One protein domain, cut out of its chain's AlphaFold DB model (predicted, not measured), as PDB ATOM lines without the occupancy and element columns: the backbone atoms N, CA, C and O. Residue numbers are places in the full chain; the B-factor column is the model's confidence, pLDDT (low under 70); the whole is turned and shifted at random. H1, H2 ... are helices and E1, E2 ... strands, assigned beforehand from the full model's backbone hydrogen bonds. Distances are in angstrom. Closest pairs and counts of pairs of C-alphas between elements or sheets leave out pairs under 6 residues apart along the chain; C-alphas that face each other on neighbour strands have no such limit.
ATOM      1  N   GLY A 552     205.320 352.720 278.801       96.31
ATOM      2  CA  GLY A 552     205.234 352.520 277.359       96.31
ATOM      3  C   GLY A 552     204.940 353.832 276.646       96.31
ATOM      4  O   GLY A 552     204.988 354.912 277.238       96.31
ATOM      5  N   GLY A 553     204.622 353.759 275.358       96.06
ATOM      6  CA  GLY A 553     204.247 354.959 274.622       96.06
ATOM      7  C   GLY A 553     203.653 354.704 273.248       96.06
ATOM      8  O   GLY A 553     203.852 353.650 272.651       96.06
ATOM      9  N   ILE A 554     202.933 355.695 272.732       96.31
ATOM     10  CA  ILE A 554     202.295 355.669 271.411       96.31
ATOM     11  C   ILE A 554     202.741 356.907 270.639       96.31
ATOM     12  O   ILE A 554     202.521 358.035 271.068       96.31
ATOM     13  N   THR A 555     203.363 356.714 269.483       95.69
ATOM     14  CA  THR A 555     203.749 357.792 268.569       95.69
ATOM     15  C   THR A 555     202.628 358.008 267.568       95.69
ATOM     16  O   THR A 555     202.420 357.188 266.674       95.69
ATOM     17  N   VAL A 556     201.894 359.109 267.724       94.50
ATOM     18  CA  VAL A 556     200.757 359.436 266.859       94.50
ATOM     19  C   VAL A 556     201.188 360.238 265.629       94.50
ATOM     20  O   VAL A 556     202.221 360.914 265.624       94.50
ATOM     21  N   LEU A 557     200.354 360.199 264.590       94.00
ATOM     22  CA  LEU A 557     200.554 360.907 263.326       94.00
ATOM     23  C   LEU A 557     199.548 362.055 263.157       94.00
ATOM     24  O   LEU A 557     198.705 362.313 264.018       94.00
ATOM     25  N   LYS A 558     199.639 362.795 262.048       93.25
ATOM     26  CA  LYS A 558     198.607 363.780 261.668       93.25
ATOM     27  C   LYS A 558     197.346 363.038 261.206       93.25
ATOM     28  O   LYS A 558     197.423 361.939 260.676       93.25
ATOM     29  N   ALA A 559     196.180 363.671 261.324       91.00
ATOM     30  CA  ALA A 559     194.885 363.016 261.088       91.00
ATOM     31  C   ALA A 559     194.686 362.428 259.675       91.00
ATOM     32  O   ALA A 559     193.806 361.598 259.473       91.00
ATOM     33  N   ASN A 560     195.468 362.871 258.686       89.75
ATOM     34  CA  ASN A 560     195.379 362.358 257.317       89.75
ATOM     35  C   ASN A 560     196.100 361.018 257.116       89.75
ATOM     36  O   ASN A 560     195.863 360.396 256.086       89.75
ATOM     37  N   ASP A 561     196.961 360.619 258.054       92.25
ATOM     38  CA  ASP A 561     197.725 359.366 257.984       92.25
ATOM     39  C   ASP A 561     196.989 358.204 258.676       92.25
ATOM     40  O   ASP A 561     197.457 357.075 258.645       92.25
ATOM     41  N   PHE A 562     195.831 358.477 259.289       91.44
ATOM     42  CA  PHE A 562     194.938 357.458 259.832       91.44
ATOM     43  C   PHE A 562     193.798 357.182 258.851       91.44
ATOM     44  O   PHE A 562     193.107 358.109 258.391       91.44
ATOM     45  N   ASP A 563     193.590 355.907 258.555       90.06
ATOM     46  CA  ASP A 563     192.438 355.401 257.824       90.06
ATOM     47  C   ASP A 563     191.238 355.226 258.769       90.06
ATOM     48  O   ASP A 563     191.357 355.219 259.994       90.06
ATOM     49  N   GLU A 564     190.036 355.144 258.194       89.44
ATOM     50  CA  GLU A 564     188.848 354.824 258.988       89.44
ATOM     51  C   GLU A 564     188.970 353.388 259.516       89.44
ATOM     52  O   GLU A 564     189.260 352.473 258.735       89.44
ATOM     53  N   ASN A 565     188.665 353.187 260.800       88.94
ATOM     54  CA  ASN A 565     188.743 351.906 261.510       88.94
ATOM     55  C   ASN A 565     190.166 351.411 261.824       88.94
ATOM     56  O   ASN A 565     190.361 350.231 262.128       88.94
ATOM     57  N   ASP A 566     191.168 352.287 261.746       94.75
ATOM     58  CA  ASP A 566     192.490 352.000 262.300       94.75
ATOM     59  C   ASP A 566     192.385 351.795 263.818       94.75
ATOM     60  O   ASP A 566     191.683 352.542 264.502       94.75
ATOM     61  N   THR A 567     193.089 350.802 264.370       95.25
ATOM     62  CA  THR A 567     192.973 350.464 265.801       95.25
ATOM     63  C   THR A 567     194.307 350.278 266.509       95.25
ATOM     64  O   THR A 567     195.314 349.900 265.905       95.25
ATOM     65  N   PHE A 568     194.302 350.475 267.827       95.94
ATOM     66  CA  PHE A 568     195.317 349.942 268.734       95.94
ATOM     67  C   PHE A 568     194.673 349.343 269.983       95.94
ATOM     68  O   PHE A 568     193.545 349.667 270.332       95.94
ATOM     69  N   THR A 569     195.372 348.425 270.642       95.56
ATOM     70  CA  THR A 569     194.879 347.707 271.818       95.56
ATOM     71  C   THR A 569     195.850 347.877 272.975       95.56
ATOM     72  O   THR A 569     197.051 347.638 272.817       95.56
ATOM     73  N   LEU A 570     195.319 348.251 274.139       95.88
ATOM     74  CA  LEU A 570     196.054 348.307 275.400       95.88
ATOM     75  C   LEU A 570     195.583 347.198 276.338       95.88
ATOM     76  O   LEU A 570     194.402 346.863 276.390       95.88
ATOM     77  N   ASN A 571     196.526 346.640 277.086       93.06
ATOM     78  CA  ASN A 571     196.289 345.644 278.120       93.06
ATOM     79  C   ASN A 571     197.093 346.060 279.354       93.06
ATOM     80  O   ASN A 571     198.276 346.365 279.221       93.06
ATOM     81  N   ASP A 572     196.462 346.080 280.524       87.31
ATOM     82  CA  ASP A 572     197.102 346.385 281.810       87.31
ATOM     83  C   ASP A 572     197.554 345.110 282.557       87.31
ATOM     84  O   ASP A 572     198.184 345.173 283.606       87.31
ATOM     85  N   GLY A 573     197.257 343.923 282.017       85.44
ATOM     86  CA  GLY A 573     197.598 342.638 282.625       85.44
ATOM     87  C   GLY A 573     196.690 342.232 283.789       85.44
ATOM     88  O   GLY A 573     196.892 341.160 284.361       85.44
ATOM     89  N   VAL A 574     195.685 343.047 284.123       82.69
ATOM     90  CA  VAL A 574     194.746 342.835 285.235       82.69
ATOM     91  C   VAL A 574     193.315 342.700 284.716       82.69
ATOM     92  O   VAL A 574     192.600 341.759 285.069       82.69
ATOM     93  N   ASN A 575     192.901 343.626 283.862       86.25
ATOM     94  CA  ASN A 575     191.589 343.705 283.247       86.25
ATOM     95  C   ASN A 575     191.631 343.210 281.789       86.25
ATOM     96  O   ASN A 575     192.699 343.036 281.198       86.25
ATOM     97  N   PRO A 576     190.465 342.943 281.169       89.31
ATOM     98  CA  PRO A 576     190.405 342.650 279.743       89.31
ATOM     99  C   PRO A 576     190.984 343.795 278.903       89.31
ATOM    100  O   PRO A 576     190.718 344.963 279.173       89.31
ATOM    101  N   ALA A 577     191.722 343.448 277.849       91.75
ATOM    102  CA  ALA A 577     192.316 344.427 276.946       91.75
ATOM    103  C   ALA A 577     191.254 345.327 276.288       91.75
ATOM    104  O   ALA A 577     190.192 344.853 275.872       91.75
ATOM    105  N   VAL A 578     191.571 346.615 276.159       93.25
ATOM    106  CA  VAL A 578     190.698 347.641 275.577       93.25
ATOM    107  C   VAL A 578     191.206 348.012 274.190       93.25
ATOM    108  O   VAL A 578     192.391 348.299 274.007       93.25
ATOM    109  N   VAL A 579     190.305 348.003 273.207       94.19
ATOM    110  CA  VAL A 579     190.600 348.369 271.817       94.19
ATOM    111  C   VAL A 579     190.119 349.792 271.558       94.19
ATOM    112  O   VAL A 579     188.965 350.126 271.825       94.19
ATOM    113  N   PHE A 580     191.007 350.611 271.012       94.25
ATOM    114  CA  PHE A 580     190.766 351.992 270.627       94.25
ATOM    115  C   PHE A 580     190.733 352.095 269.104       94.25
ATOM    116  O   PHE A 580     191.601 351.538 268.430       94.25
ATOM    117  N   GLU A 581     189.750 352.813 268.566       94.38
ATOM    118  CA  GLU A 581     189.494 352.908 267.127       94.38
ATOM    119  C   GLU A 581     189.471 354.366 266.662       94.38
ATOM    120  O   GLU A 581     188.690 355.180 267.156       94.38
ATOM    121  N   PHE A 582     190.324 354.699 265.694       93.50
ATOM    122  CA  PHE A 582     190.345 356.005 265.047       93.50
ATOM    123  C   PHE A 582     189.184 356.123 264.054       93.50
ATOM    124  O   PHE A 582     189.040 355.312 263.138       93.50
ATOM    125  N   THR A 583     188.377 357.174 264.217       91.50
ATOM    126  CA  THR A 583     187.200 357.436 263.378       91.50
ATOM    127  C   THR A 583     187.075 358.913 263.013       91.50
ATOM    128  O   THR A 583     187.403 359.795 263.812       91.50
ATOM    129  N   LYS A 584     186.600 359.210 261.797       89.88
ATOM    130  CA  LYS A 584     186.353 360.588 261.319       89.88
ATOM    131  C   LYS A 584     184.889 361.011 261.434       89.88
ATOM    132  O   LYS A 584     184.599 362.207 261.362       89.88
ATOM    133  N   ASP A 585     183.973 360.061 261.598       86.81
ATOM    134  CA  ASP A 585     182.524 360.295 261.620       86.81
ATOM    135  C   ASP A 585     181.812 359.701 262.848       86.81
ATOM    136  O   ASP A 585     180.581 359.745 262.924       86.81
ATOM    137  N   ALA A 586     182.587 359.218 263.825       83.38
ATOM    138  CA  ALA A 586     182.124 358.539 265.033       83.38
ATOM    139  C   ALA A 586     181.405 357.204 264.766       83.38
ATOM    140  O   ALA A 586     180.676 356.710 265.632       83.38
ATOM    141  N   THR A 587     181.599 356.611 263.584       88.44
ATOM    142  CA  THR A 587     181.187 355.234 263.314       88.44
ATOM    143  C   THR A 587     182.304 354.266 263.693       88.44
ATOM    144  O   THR A 587     183.479 354.548 263.498       88.44
ATOM    145  N   LEU A 588     181.927 353.139 264.295       88.38
ATOM    146  CA  LEU A 588     182.860 352.121 264.776       88.38
ATOM    147  C   LEU A 588     182.600 350.801 264.060       88.38
ATOM    148  O   LEU A 588     181.442 350.451 263.796       88.38
ATOM    149  N   THR A 589     183.662 350.045 263.793       88.88
ATOM    150  CA  THR A 589     183.553 348.659 263.312       88.88
ATOM    151  C   THR A 589     182.952 347.734 264.354       88.88
ATOM    152  O   THR A 589     182.203 346.818 264.001       88.88
ATOM    153  N   ASP A 590     183.237 347.999 265.627       88.06
ATOM    154  CA  ASP A 590     182.668 347.303 266.769       88.06
ATOM    155  C   ASP A 590     182.249 348.319 267.836       88.06
ATOM    156  O   ASP A 590     183.024 349.163 268.276       88.06
ATOM    157  N   THR A 591     181.003 348.224 268.295       86.44
ATOM    158  CA  THR A 591     180.456 349.108 269.334       86.44
ATOM    159  C   THR A 591     181.124 348.948 270.706       86.44
ATOM    160  O   THR A 591     180.827 349.730 271.605       86.44
ATOM    161  N   SER A 592     181.962 347.923 270.899       86.25
ATOM    162  CA  SER A 592     182.772 347.720 272.106       86.25
ATOM    163  C   SER A 592     184.116 348.455 272.083       86.25
ATOM    164  O   SER A 592     184.761 348.542 273.129       86.25
ATOM    165  N   HIS A 593     184.536 348.994 270.935       90.75
ATOM    166  CA  HIS A 593     185.746 349.803 270.840       90.75
ATOM    167  C   HIS A 593     185.543 351.200 271.437       90.75
ATOM    168  O   HIS A 593     184.442 351.757 271.430       90.75
ATOM    169  N   VAL A 594     186.633 351.787 271.927       91.00
ATOM    170  CA  VAL A 594     186.663 353.174 272.392       91.00
ATOM    171  C   VAL A 594     186.922 354.096 271.192       91.00
ATOM    172  O   VAL A 594     187.961 353.954 270.542       91.00
ATOM    173  N   PRO A 595     186.013 355.038 270.878       91.56
ATOM    174  CA  PRO A 595     186.172 355.929 269.734       91.56
ATOM    175  C   PRO A 595     187.256 356.985 269.978       91.56
ATOM    176  O   PRO A 595     187.236 357.695 270.981       91.56
ATOM    177  N   ILE A 596     188.137 357.173 268.997       92.81
ATOM    178  CA  ILE A 596     189.078 358.293 268.917       92.81
ATOM    179  C   ILE A 596     188.682 359.155 267.721       92.81
ATOM    180  O   ILE A 596     189.026 358.868 266.573       92.81
ATOM    181  N   LEU A 597     187.944 360.230 267.998       90.62
ATOM    182  CA  LEU A 597     187.428 361.118 266.960       90.62
ATOM    183  C   LEU A 597     188.517 362.062 266.435       90.62
ATOM    184  O   LEU A 597     188.915 363.015 267.108       90.62
ATOM    185  N   ILE A 598     188.954 361.849 265.197       91.31
ATOM    186  CA  ILE A 598     189.990 362.661 264.551       91.31
ATOM    187  C   ILE A 598     189.397 363.621 263.514       91.31
ATOM    188  O   ILE A 598     188.736 363.232 262.554       91.31
ATOM    189  N   VAL A 599     189.678 364.918 263.671       89.81
ATOM    190  CA  VAL A 599     189.231 365.947 262.721       89.81
ATOM    191  C   VAL A 599     190.217 366.043 261.555       89.81
ATOM    192  O   VAL A 599     191.415 366.256 261.762       89.81
ATOM    193  N   ALA A 600     189.717 365.933 260.321       85.31
ATOM    194  CA  ALA A 600     190.532 366.029 259.110       85.31
ATOM    195  C   ALA A 600     191.368 367.326 259.076       85.31
ATOM    196  O   ALA A 600     190.862 368.418 259.334       85.31
ATOM    197  N   GLY A 601     192.655 367.204 258.737       85.81
ATOM    198  CA  GLY A 601     193.603 368.323 258.744       85.81
ATOM    199  C   GLY A 601     194.257 368.631 260.099       85.81
ATOM    200  O   GLY A 601     195.123 369.504 260.150       85.81
ATOM    201  N   SER A 602     193.911 367.912 261.174       92.56
ATOM    202  CA  SER A 602     194.591 368.045 262.471       92.56
ATOM    203  C   SER A 602     196.051 367.595 262.393       92.56
ATOM    204  O   SER A 602     196.380 366.584 261.767       92.56
ATOM    205  N   ASN A 603     196.938 368.345 263.048       93.06
ATOM    206  CA  ASN A 603     198.343 367.967 263.195       93.06
ATOM    207  C   ASN A 603     198.516 366.884 264.280       93.06
ATOM    208  O   ASN A 603     197.597 366.614 265.052       93.06
ATOM    209  N   ALA A 604     199.703 366.277 264.353       91.31
ATOM    210  CA  ALA A 604     199.974 365.188 265.294       91.31
ATOM    211  C   ALA A 604     199.812 365.599 266.770       91.31
ATOM    212  O   ALA A 604     199.389 364.794 267.590       91.31
ATOM    213  N   SER A 605     200.081 366.861 267.120       91.12
ATOM    214  CA  SER A 605     199.875 367.365 268.484       91.12
ATOM    215  C   SER A 605     198.395 367.428 268.865       91.12
ATOM    216  O   SER A 605     198.055 367.112 269.999       91.12
ATOM    217  N   ALA A 606     197.515 367.793 267.932       90.94
ATOM    218  CA  ALA A 606     196.073 367.779 268.158       90.94
ATOM    219  C   ALA A 606     195.531 366.345 268.256       90.94
ATOM    220  O   ALA A 606     194.724 366.066 269.136       90.94
ATOM    221  N   VAL A 607     196.025 365.420 267.423       93.00
ATOM    222  CA  VAL A 607     195.676 363.991 267.534       93.00
ATOM    223  C   VAL A 607     196.127 363.425 268.884       93.00
ATOM    224  O   VAL A 607     195.356 362.731 269.537       93.00
ATOM    225  N   LYS A 608     197.328 363.790 269.354       94.38
ATOM    226  CA  LYS A 608     197.870 363.371 270.656       94.38
ATOM    227  C   LYS A 608     196.918 363.682 271.812       94.38
ATOM    228  O   LYS A 608     196.692 362.828 272.659       94.38
ATOM    229  N   VAL A 609     196.348 364.889 271.830       91.56
ATOM    230  CA  VAL A 609     195.405 365.321 272.877       91.56
ATOM    231  C   VAL A 609     194.156 364.442 272.897       91.56
ATOM    232  O   VAL A 609     193.708 364.052 273.969       91.56
ATOM    233  N   VAL A 610     193.620 364.092 271.725       92.06
ATOM    234  CA  VAL A 610     192.425 363.239 271.640       92.06
ATOM    235  C   VAL A 610     192.736 361.801 272.062       92.06
ATOM    236  O   VAL A 610     191.909 361.179 272.715       92.06
ATOM    237  N   VAL A 611     193.928 361.282 271.747       93.44
ATOM    238  CA  VAL A 611     194.351 359.943 272.192       93.44
ATOM    239  C   VAL A 611     194.502 359.879 273.715       93.44
ATOM    240  O   VAL A 611     193.990 358.945 274.318       93.44
ATOM    241  N   ILE A 612     195.141 360.877 274.340       93.44
ATOM    242  CA  ILE A 612     195.248 360.964 275.810       93.44
ATOM    243  C   ILE A 612     193.851 361.020 276.431       93.44
ATOM    244  O   ILE A 612     193.525 360.217 277.297       93.44
ATOM    245  N   ALA A 613     192.992 361.908 275.921       89.56
ATOM    246  CA  ALA A 613     191.627 362.034 276.410       89.56
ATOM    247  C   ALA A 613     190.834 360.728 276.261       89.56
ATOM    248  O   ALA A 613     190.062 360.397 277.146       89.56
ATOM    249  N   ALA A 614     191.028 359.964 275.185       90.19
ATOM    250  CA  ALA A 614     190.344 358.689 275.006       90.19
ATOM    251  C   ALA A 614     190.794 357.616 276.013       90.19
ATOM    252  O   ALA A 614     189.976 356.784 276.397       90.19
ATOM    253  N   ILE A 615     192.064 357.628 276.431       91.00
ATOM    254  CA  ILE A 615     192.608 356.673 277.408       91.00
ATOM    255  C   ILE A 615     192.174 357.057 278.830       91.00
ATOM    256  O   ILE A 615     191.580 356.230 279.518       91.00
ATOM    257  N   ASP A 616     192.370 358.314 279.234       85.75
ATOM    258  CA  ASP A 616     192.107 358.745 280.617       85.75
ATOM    259  C   ASP A 616     190.635 359.115 280.861       85.75
ATOM    260  O   ASP A 616     190.147 359.105 281.992       85.75
ATOM    261  N   ASN A 617     189.900 359.493 279.809       73.62
ATOM    262  CA  ASN A 617     188.532 360.000 279.915       73.62
ATOM    263  C   ASN A 617     187.706 359.755 278.631       73.62
ATOM    264  O   ASN A 617     187.279 360.703 277.961       73.62
ATOM    265  N   PRO A 618     187.433 358.488 278.275       63.00
ATOM    266  CA  PRO A 618     186.831 358.115 276.989       63.00
ATOM    267  C   PRO A 618     185.452 358.737 276.727       63.00
ATOM    268  O   PRO A 618     185.033 358.807 275.577       63.00
ATOM    269  N   ASN A 619     184.702 359.126 277.769       54.66
ATOM    270  CA  ASN A 619     183.280 359.469 277.665       54.66
ATOM    271  C   ASN A 619     182.793 360.384 278.809       54.66
ATOM    272  O   ASN A 619     181.938 359.966 279.590       54.66
ATOM    273  N   ASN A 620     183.293 361.621 278.935       52.72
ATOM    274  CA  ASN A 620     182.776 362.603 279.910       52.72
ATOM    275  C   ASN A 620     182.578 362.022 281.339       52.72
ATOM    276  O   ASN A 620     181.539 362.244 281.963       52.72
ATOM    277  N   GLY A 621     183.549 361.250 281.845       52.88
ATOM    278  CA  GLY A 621     183.570 360.768 283.235       52.88
ATOM    279  C   GLY A 621     183.254 359.285 283.481       52.88
ATOM    280  O   GLY A 621     183.196 358.882 284.641       52.88
ATOM    281  N   ALA A 622     183.065 358.449 282.454       60.25
ATOM    282  CA  ALA A 622     183.044 356.993 282.642       60.25
ATOM    283  C   ALA A 622     184.473 356.420 282.581       60.25
ATOM    284  O   ALA A 622     185.108 356.480 281.529       60.25
ATOM    285  N   ALA A 623     184.967 355.862 283.691       64.50
ATOM    286  CA  ALA A 623     186.291 355.241 283.760       64.50
ATOM    287  C   ALA A 623     186.348 353.944 282.930       64.50
ATOM    288  O   ALA A 623     185.447 353.102 283.025       64.50
ATOM    289  N   LEU A 624     187.407 353.772 282.130       81.06
ATOM    290  CA  LEU A 624     187.714 352.484 281.506       81.06
ATOM    291  C   LEU A 624     188.160 351.486 282.582       81.06
ATOM    292  O   LEU A 624     188.777 351.884 283.569       81.06
ATOM    293  N   PRO A 625     187.912 350.179 282.398       81.38
ATOM    294  CA  PRO A 625     188.548 349.144 283.201       81.38
ATOM    295  C   PRO A 625     190.003 348.954 282.735       81.38
ATOM    296  O   PRO A 625     190.364 347.871 282.289       81.38
ATOM    297  N   LEU A 626     190.805 350.020 282.753       87.56
ATOM    298  CA  LEU A 626     192.204 350.030 282.334       87.56
ATOM    299  C   LEU A 626     193.024 350.781 283.388       87.56
ATOM    300  O   LEU A 626     192.685 351.908 283.729       87.56
ATOM    301  N   LEU A 627     194.083 350.152 283.894       89.06
ATOM    302  CA  LEU A 627     194.999 350.700 284.908       89.06
ATOM    303  C   LEU A 627     196.259 351.300 284.268       89.06
ATOM    304  O   LEU A 627     197.391 350.920 284.587       89.06
ATOM    305  N   ILE A 628     196.049 352.156 283.271       91.38
ATOM    306  CA  ILE A 628     197.114 352.830 282.533       91.38
ATOM    307  C   ILE A 628     196.717 354.291 282.368       91.38
ATOM    308  O   ILE A 628     195.742 354.577 281.675       91.38
ATOM    309  N   ASP A 629     197.540 355.177 282.914       91.81
ATOM    310  CA  ASP A 629     197.450 356.616 282.711       91.81
ATOM    311  C   ASP A 629     198.222 357.026 281.448       91.81
ATOM    312  O   ASP A 629     199.375 356.624 281.223       91.81
ATOM    313  N   ALA A 630     197.605 357.869 280.626       94.06
ATOM    314  CA  ALA A 630     198.236 358.510 279.487       94.06
ATOM    315  C   ALA A 630     198.694 359.934 279.833       94.06
ATOM    316  O   ALA A 630     198.071 360.690 280.563       94.06
ATOM    317  N   SER A 631     199.824 360.356 279.276       94.44
ATOM    318  CA  SER A 631     200.292 361.732 279.441       94.44
ATOM    319  C   SER A 631     201.001 362.247 278.199       94.44
ATOM    320  O   SER A 631     201.408 361.503 277.301       94.44
ATOM    321  N   SER A 632     201.132 363.569 278.109       93.69
ATOM    322  CA  SER A 632     201.797 364.198 276.971       93.69
ATOM    323  C   SER A 632     203.308 363.970 277.026       93.69
ATOM    324  O   SER A 632     204.004 364.581 277.832       93.69
ATOM    325  N   GLY A 633     203.831 363.182 276.088       90.75
ATOM    326  CA  GLY A 633     205.263 363.053 275.831       90.75
ATOM    327  C   GLY A 633     205.809 364.101 274.857       90.75
ATOM    328  O   GLY A 633     205.097 364.989 274.361       90.75
ATOM    329  N   SER A 634     207.108 363.995 274.570       88.69
ATOM    330  CA  SER A 634     207.819 364.879 273.643       88.69
ATOM    331  C   SER A 634     207.324 364.712 272.204       88.69
ATOM    332  O   SER A 634     207.205 363.596 271.701       88.69
ATOM    333  N   GLY A 635     207.077 365.823 271.507       87.44
ATOM    334  CA  GLY A 635     206.612 365.794 270.119       87.44
ATOM    335  C   GLY A 635     205.224 365.159 269.987       87.44
ATOM    336  O   GLY A 635     204.263 365.628 270.610       87.44
ATOM    337  N   SER A 636     205.120 364.115 269.163       91.00
ATOM    338  CA  SER A 636     203.890 363.355 268.908       91.00
ATOM    339  C   SER A 636     203.763 362.074 269.745       91.00
ATOM    340  O   SER A 636     202.938 361.222 269.437       91.00
ATOM    341  N   VAL A 637     204.563 361.927 270.803       94.69
ATOM    342  CA  VAL A 637     204.517 360.752 271.683       94.69
ATOM    343  C   VAL A 637     203.506 360.962 272.811       94.69
ATOM    344  O   VAL A 637     203.538 361.988 273.490       94.69
ATOM    345  N   VAL A 638     202.625 359.989 273.016       96.62
ATOM    346  CA  VAL A 638     201.828 359.773 274.230       96.62
ATOM    347  C   VAL A 638     202.631 358.846 275.133       96.62
ATOM    348  O   VAL A 638     203.000 357.756 274.700       96.62
ATOM    349  N   ASN A 639     202.914 359.268 276.359       96.81
ATOM    350  CA  ASN A 639     203.538 358.413 277.362       96.81
ATOM    351  C   ASN A 639     202.451 357.606 278.065       96.81
ATOM    352  O   ASN A 639     201.394 358.155 278.368       96.81
ATOM    353  N   LEU A 640     202.725 356.338 278.337       96.50
ATOM    354  CA  LEU A 640     201.840 355.457 279.089       96.50
ATOM    355  C   LEU A 640     202.540 355.029 280.372       96.50
ATOM    356  O   LEU A 640     203.708 354.626 280.332       96.50
ATOM    357  N   LEU A 641     201.832 355.097 281.491       94.75
ATOM    358  CA  LEU A 641     202.321 354.683 282.798       94.75
ATOM    359  C   LEU A 641     201.300 353.746 283.434       94.75
ATOM    360  O   LEU A 641     200.131 354.083 283.543       94.75
ATOM    361  N   HIS A 642     201.746 352.568 283.852       91.00
ATOM    362  CA  HIS A 642     200.887 351.644 284.581       91.00
ATOM    363  C   HIS A 642     200.664 352.138 286.016       91.00
ATOM    364  O   HIS A 642     201.609 352.584 286.670       91.00
ATOM    365  N   ASP A 643     199.452 351.992 286.547       86.31
ATOM    366  CA  ASP A 643     199.113 352.501 287.883       86.31
ATOM    367  C   ASP A 643     199.857 351.766 289.003       86.31
ATOM    368  O   ASP A 643     200.035 352.297 290.105       86.31
ATOM    369  N   TYR A 644     200.228 350.505 288.754       76.44
ATOM    370  CA  TYR A 644     200.851 349.615 289.741       76.44
ATOM    371  C   TYR A 644     202.331 349.376 289.443       76.44
ATOM    372  O   TYR A 644     202.713 349.123 288.296       76.44
ATOM    373  N   GLU A 645     203.135 349.359 290.504       75.69
ATOM    374  CA  GLU A 645     204.546 348.961 290.513       75.69
ATOM    375  C   GLU A 645     204.659 347.435 290.490       75.69
ATOM    376  O   GLU A 645     204.837 346.784 291.516       75.69
ATOM    377  N   SER A 646     204.432 346.844 289.317       72.12
ATOM    378  CA  SER A 646     204.440 345.391 289.181       72.12
ATOM    379  C   SER A 646     204.892 344.907 287.812       72.12
ATOM    380  O   SER A 646     204.847 345.639 286.820       72.12
ATOM    381  N   THR A 647     205.241 343.623 287.747       77.81
ATOM    382  CA  THR A 647     205.519 342.934 286.481       77.81
ATOM    383  C   THR A 647     204.273 342.718 285.614       77.81
ATOM    384  O   THR A 647     204.419 342.516 284.407       77.81
ATOM    385  N   LEU A 648     203.058 342.811 286.176       82.00
ATOM    386  CA  LEU A 648     201.795 342.632 285.441       82.00
ATOM    387  C   LEU A 648     201.618 343.672 284.335       82.00
ATOM    388  O   LEU A 648     201.131 343.335 283.259       82.00
ATOM    389  N   GLY A 649     202.091 344.899 284.563       84.50
ATOM    390  CA  GLY A 649     202.021 345.978 283.583       84.50
ATOM    391  C   GLY A 649     202.927 345.777 282.363       84.50
ATOM    392  O   GLY A 649     202.811 346.539 281.410       84.50
ATOM    393  N   ASN A 650     203.817 344.771 282.346       88.25
ATOM    394  CA  ASN A 650     204.707 344.491 281.214       88.25
ATOM    395  C   ASN A 650     203.957 343.827 280.047       88.25
ATOM    396  O   ASN A 650     204.121 342.637 279.761       88.25
ATOM    397  N   GLN A 651     203.109 344.601 279.378       93.19
ATOM    398  CA  GLN A 651     202.212 344.139 278.327       93.19
ATOM    399  C   GLN A 651     202.628 344.632 276.939       93.19
ATOM    400  O   GLN A 651     203.195 345.709 276.743       93.19
ATOM    401  N   THR A 652     202.316 343.816 275.932       95.00
ATOM    402  CA  THR A 652     202.524 344.183 274.526       95.00
ATOM    403  C   THR A 652     201.379 345.064 274.047       95.00
ATOM    404  O   THR A 652     200.215 344.730 274.255       95.00
ATOM    405  N   ILE A 653     201.717 346.149 273.354       96.00
ATOM    406  CA  ILE A 653     200.746 347.001 272.671       96.00
ATOM    407  C   ILE A 653     200.630 346.501 271.235       96.00
ATOM    408  O   ILE A 653     201.636 346.343 270.539       96.00
ATOM    409  N   THR A 654     199.410 346.235 270.778       95.50
ATOM    410  CA  THR A 654     199.153 345.806 269.398       95.50
ATOM    411  C   THR A 654     198.387 346.881 268.647       95.50
ATOM    412  O   THR A 654     197.649 347.665 269.238       95.50
ATOM    413  N   HIS A 655     198.573 346.950 267.332       95.38
ATOM    414  CA  HIS A 655     197.871 347.908 266.486       95.38
ATOM    415  C   HIS A 655     197.630 347.344 265.087       95.38
ATOM    416  O   HIS A 655     198.315 346.421 264.644       95.38
ATOM    417  N   ASN A 656     196.650 347.922 264.404       93.94
ATOM    418  CA  ASN A 656     196.339 347.683 263.005       93.94
ATOM    419  C   ASN A 656     196.180 349.040 262.309       93.94
ATOM    420  O   ASN A 656     195.089 349.403 261.888       93.94
ATOM    421  N   VAL A 657     197.285 349.787 262.268       91.69
ATOM    422  CA  VAL A 657     197.420 351.064 261.550       91.69
ATOM    423  C   VAL A 657     198.294 350.792 260.332       91.69
ATOM    424  O   VAL A 657     199.348 350.166 260.465       91.69
ATOM    425  N   THR A 658     197.836 351.190 259.149       86.06
ATOM    426  CA  THR A 658     198.492 350.867 257.869       86.06
ATOM    427  C   THR A 658     199.731 351.718 257.592       86.06
ATOM    428  O   THR A 658     200.622 351.275 256.861       86.06
ATOM    429  N   ASP A 659     199.804 352.915 258.175       89.81
ATOM    430  CA  ASP A 659     200.946 353.815 258.044       89.81
ATOM    431  C   ASP A 659     202.137 353.346 258.901       89.81
ATOM    432  O   ASP A 659     202.008 353.058 260.092       89.81
ATOM    433  N   GLY A 660     203.313 353.259 258.277       78.69
ATOM    434  CA  GLY A 660     204.529 352.732 258.898       78.69
ATOM    435  C   GLY A 660     205.209 353.681 259.886       78.69
ATOM    436  O   GLY A 660     206.093 353.233 260.615       78.69
ATOM    437  N   ASP A 661     204.818 354.957 259.918       87.62
ATOM    438  CA  ASP A 661     205.357 355.935 260.867       87.62
ATOM    439  C   ASP A 661     204.614 355.898 262.219       87.62
ATOM    440  O   ASP A 661     205.094 356.466 263.206       87.62
ATOM    441  N   PHE A 662     203.464 355.212 262.302       93.31
ATOM    442  CA  PHE A 662     202.783 354.963 263.571       93.31
ATOM    443  C   PHE A 662     203.570 353.924 264.369       93.31
ATOM    444  O   PHE A 662     203.777 352.793 263.926       93.31
ATOM    445  N   GLY A 663     204.010 354.310 265.564       92.69
ATOM    446  CA  GLY A 663     204.880 353.482 266.392       92.69
ATOM    447  C   GLY A 663     204.312 353.280 267.784       92.69
ATOM    448  O   GLY A 663     203.863 354.231 268.417       92.69
ATOM    449  N   VAL A 664     204.404 352.057 268.299       95.12
ATOM    450  CA  VAL A 664     204.106 351.745 269.701       95.12
ATOM    451  C   VAL A 664     205.369 351.266 270.407       95.12
ATOM    452  O   VAL A 664     206.160 350.497 269.862       95.12
ATOM    453  N   THR A 665     205.561 351.738 271.632       96.06
ATOM    454  CA  THR A 665     206.556 351.236 272.576       96.06
ATOM    455  C   THR A 665     205.805 350.430 273.620       96.06
ATOM    456  O   THR A 665     204.990 350.991 274.351       96.06
ATOM    457  N   ASN A 666     206.058 349.121 273.661       96.00
ATOM    458  CA  ASN A 666     205.418 348.214 274.614       96.00
ATOM    459  C   ASN A 666     205.585 348.698 276.057       96.00
ATOM    460  O   ASN A 666     206.585 349.337 276.392       96.00
ATOM    461  N   MET A 667     204.638 348.320 276.912       94.69
ATOM    462  CA  MET A 667     204.747 348.555 278.344       94.69
ATOM    463  C   MET A 667     205.849 347.645 278.902       94.69
ATOM    464  O   MET A 667     205.767 346.421 278.799       94.69
ATOM    465  N   THR A 668     206.922 348.235 279.426       92.25
ATOM    466  CA  THR A 668     208.105 347.518 279.935       92.25
ATOM    467  C   THR A 668     208.694 348.227 281.157       92.25
ATOM    468  O   THR A 668     208.317 349.354 281.467       92.25
ATOM    469  N   GLY A 669     209.622 347.576 281.866       84.56
ATOM    470  CA  GLY A 669     210.291 348.161 283.035       84.56
ATOM    471  C   GLY A 669     209.478 348.099 284.329       84.56
ATOM    472  O   GLY A 669     209.953 348.575 285.356       84.56
TER     473      GLY A 669
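What this domain is: This is residues 552 to 669 of the 706 residues of the protein "DUF4215 domain-containing protein" of Deltaproteobacteria bacterium (UniProt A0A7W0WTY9). Two four-stranded sheets spread apart like a V, with edge strands E7 and E8 at its narrow side and one helix, H1, filling the wide side, where it packs on E5 and E4. The 118 printed residues include, in order, E1 E2 E3 E4 H1 E5 E6 E7 E8; sheet E5 E6 E1 E8 is antiparallel, sheet E4 E3 E2 E7 mixed. The class is mixed, helices and strands, with 52 residues, under half, in named elements. The whole is compact, radius of gyration of the C-alphas 13.2 A, spans 39 by 29 by 24 A.

How they stand to each other: E1, residues 552 to 555, is antiparallel to neighbours E6, residues 637 to 642, and E8, residues 663 to 668; within hydrogen-bond range are N 554 and O 638, 2.9 A, and N 553 and O 665, 3.0 A. E2, residues 566 to 570, and E3, residues 578 to 583, form a hairpin, N 570 and O 578 being 2.9 A apart. E4, residues 594 to 597, is parallel to E3, with N 596 and O 581 at 2.8 A. H1, residues 604 to 616, has every O i to N i+4 pair within hydrogen-bond range. E5, residues 628 to 632, forms a hairpin with E6, N 629 and O 641 being 2.9 A apart. E7, residues 654 to 656, is antiparallel to E2, with N 569 and O 654 at 2.8 A. H1 makes two layers, a helix on one face of a sheet, with each sheet: height 8.0 A over E5 and E6, and 9.5 A over E4 and E3. The closest C-alphas are Ile 612 and Ala 630 of E5, 5.3 A, and Ala 614 and Ile 596 of E4, 6.2 A.

Where its parts are: E1 begins at C-alpha 552 (205.234, 352.520, 277.359); E8 ends at C-alpha 668 (208.105, 347.518, 279.935). H1 spans 18.4 A, E6 16.2 A, E3 16.0 A.

The domain as a whole: The farthest C-alphas, Gly 601 and Ser 646, are 39.6 A apart. The printed part has no cut; links H1 to E5 and E6 to E7 are long. Residues 618 to 623 have pLDDT under 70.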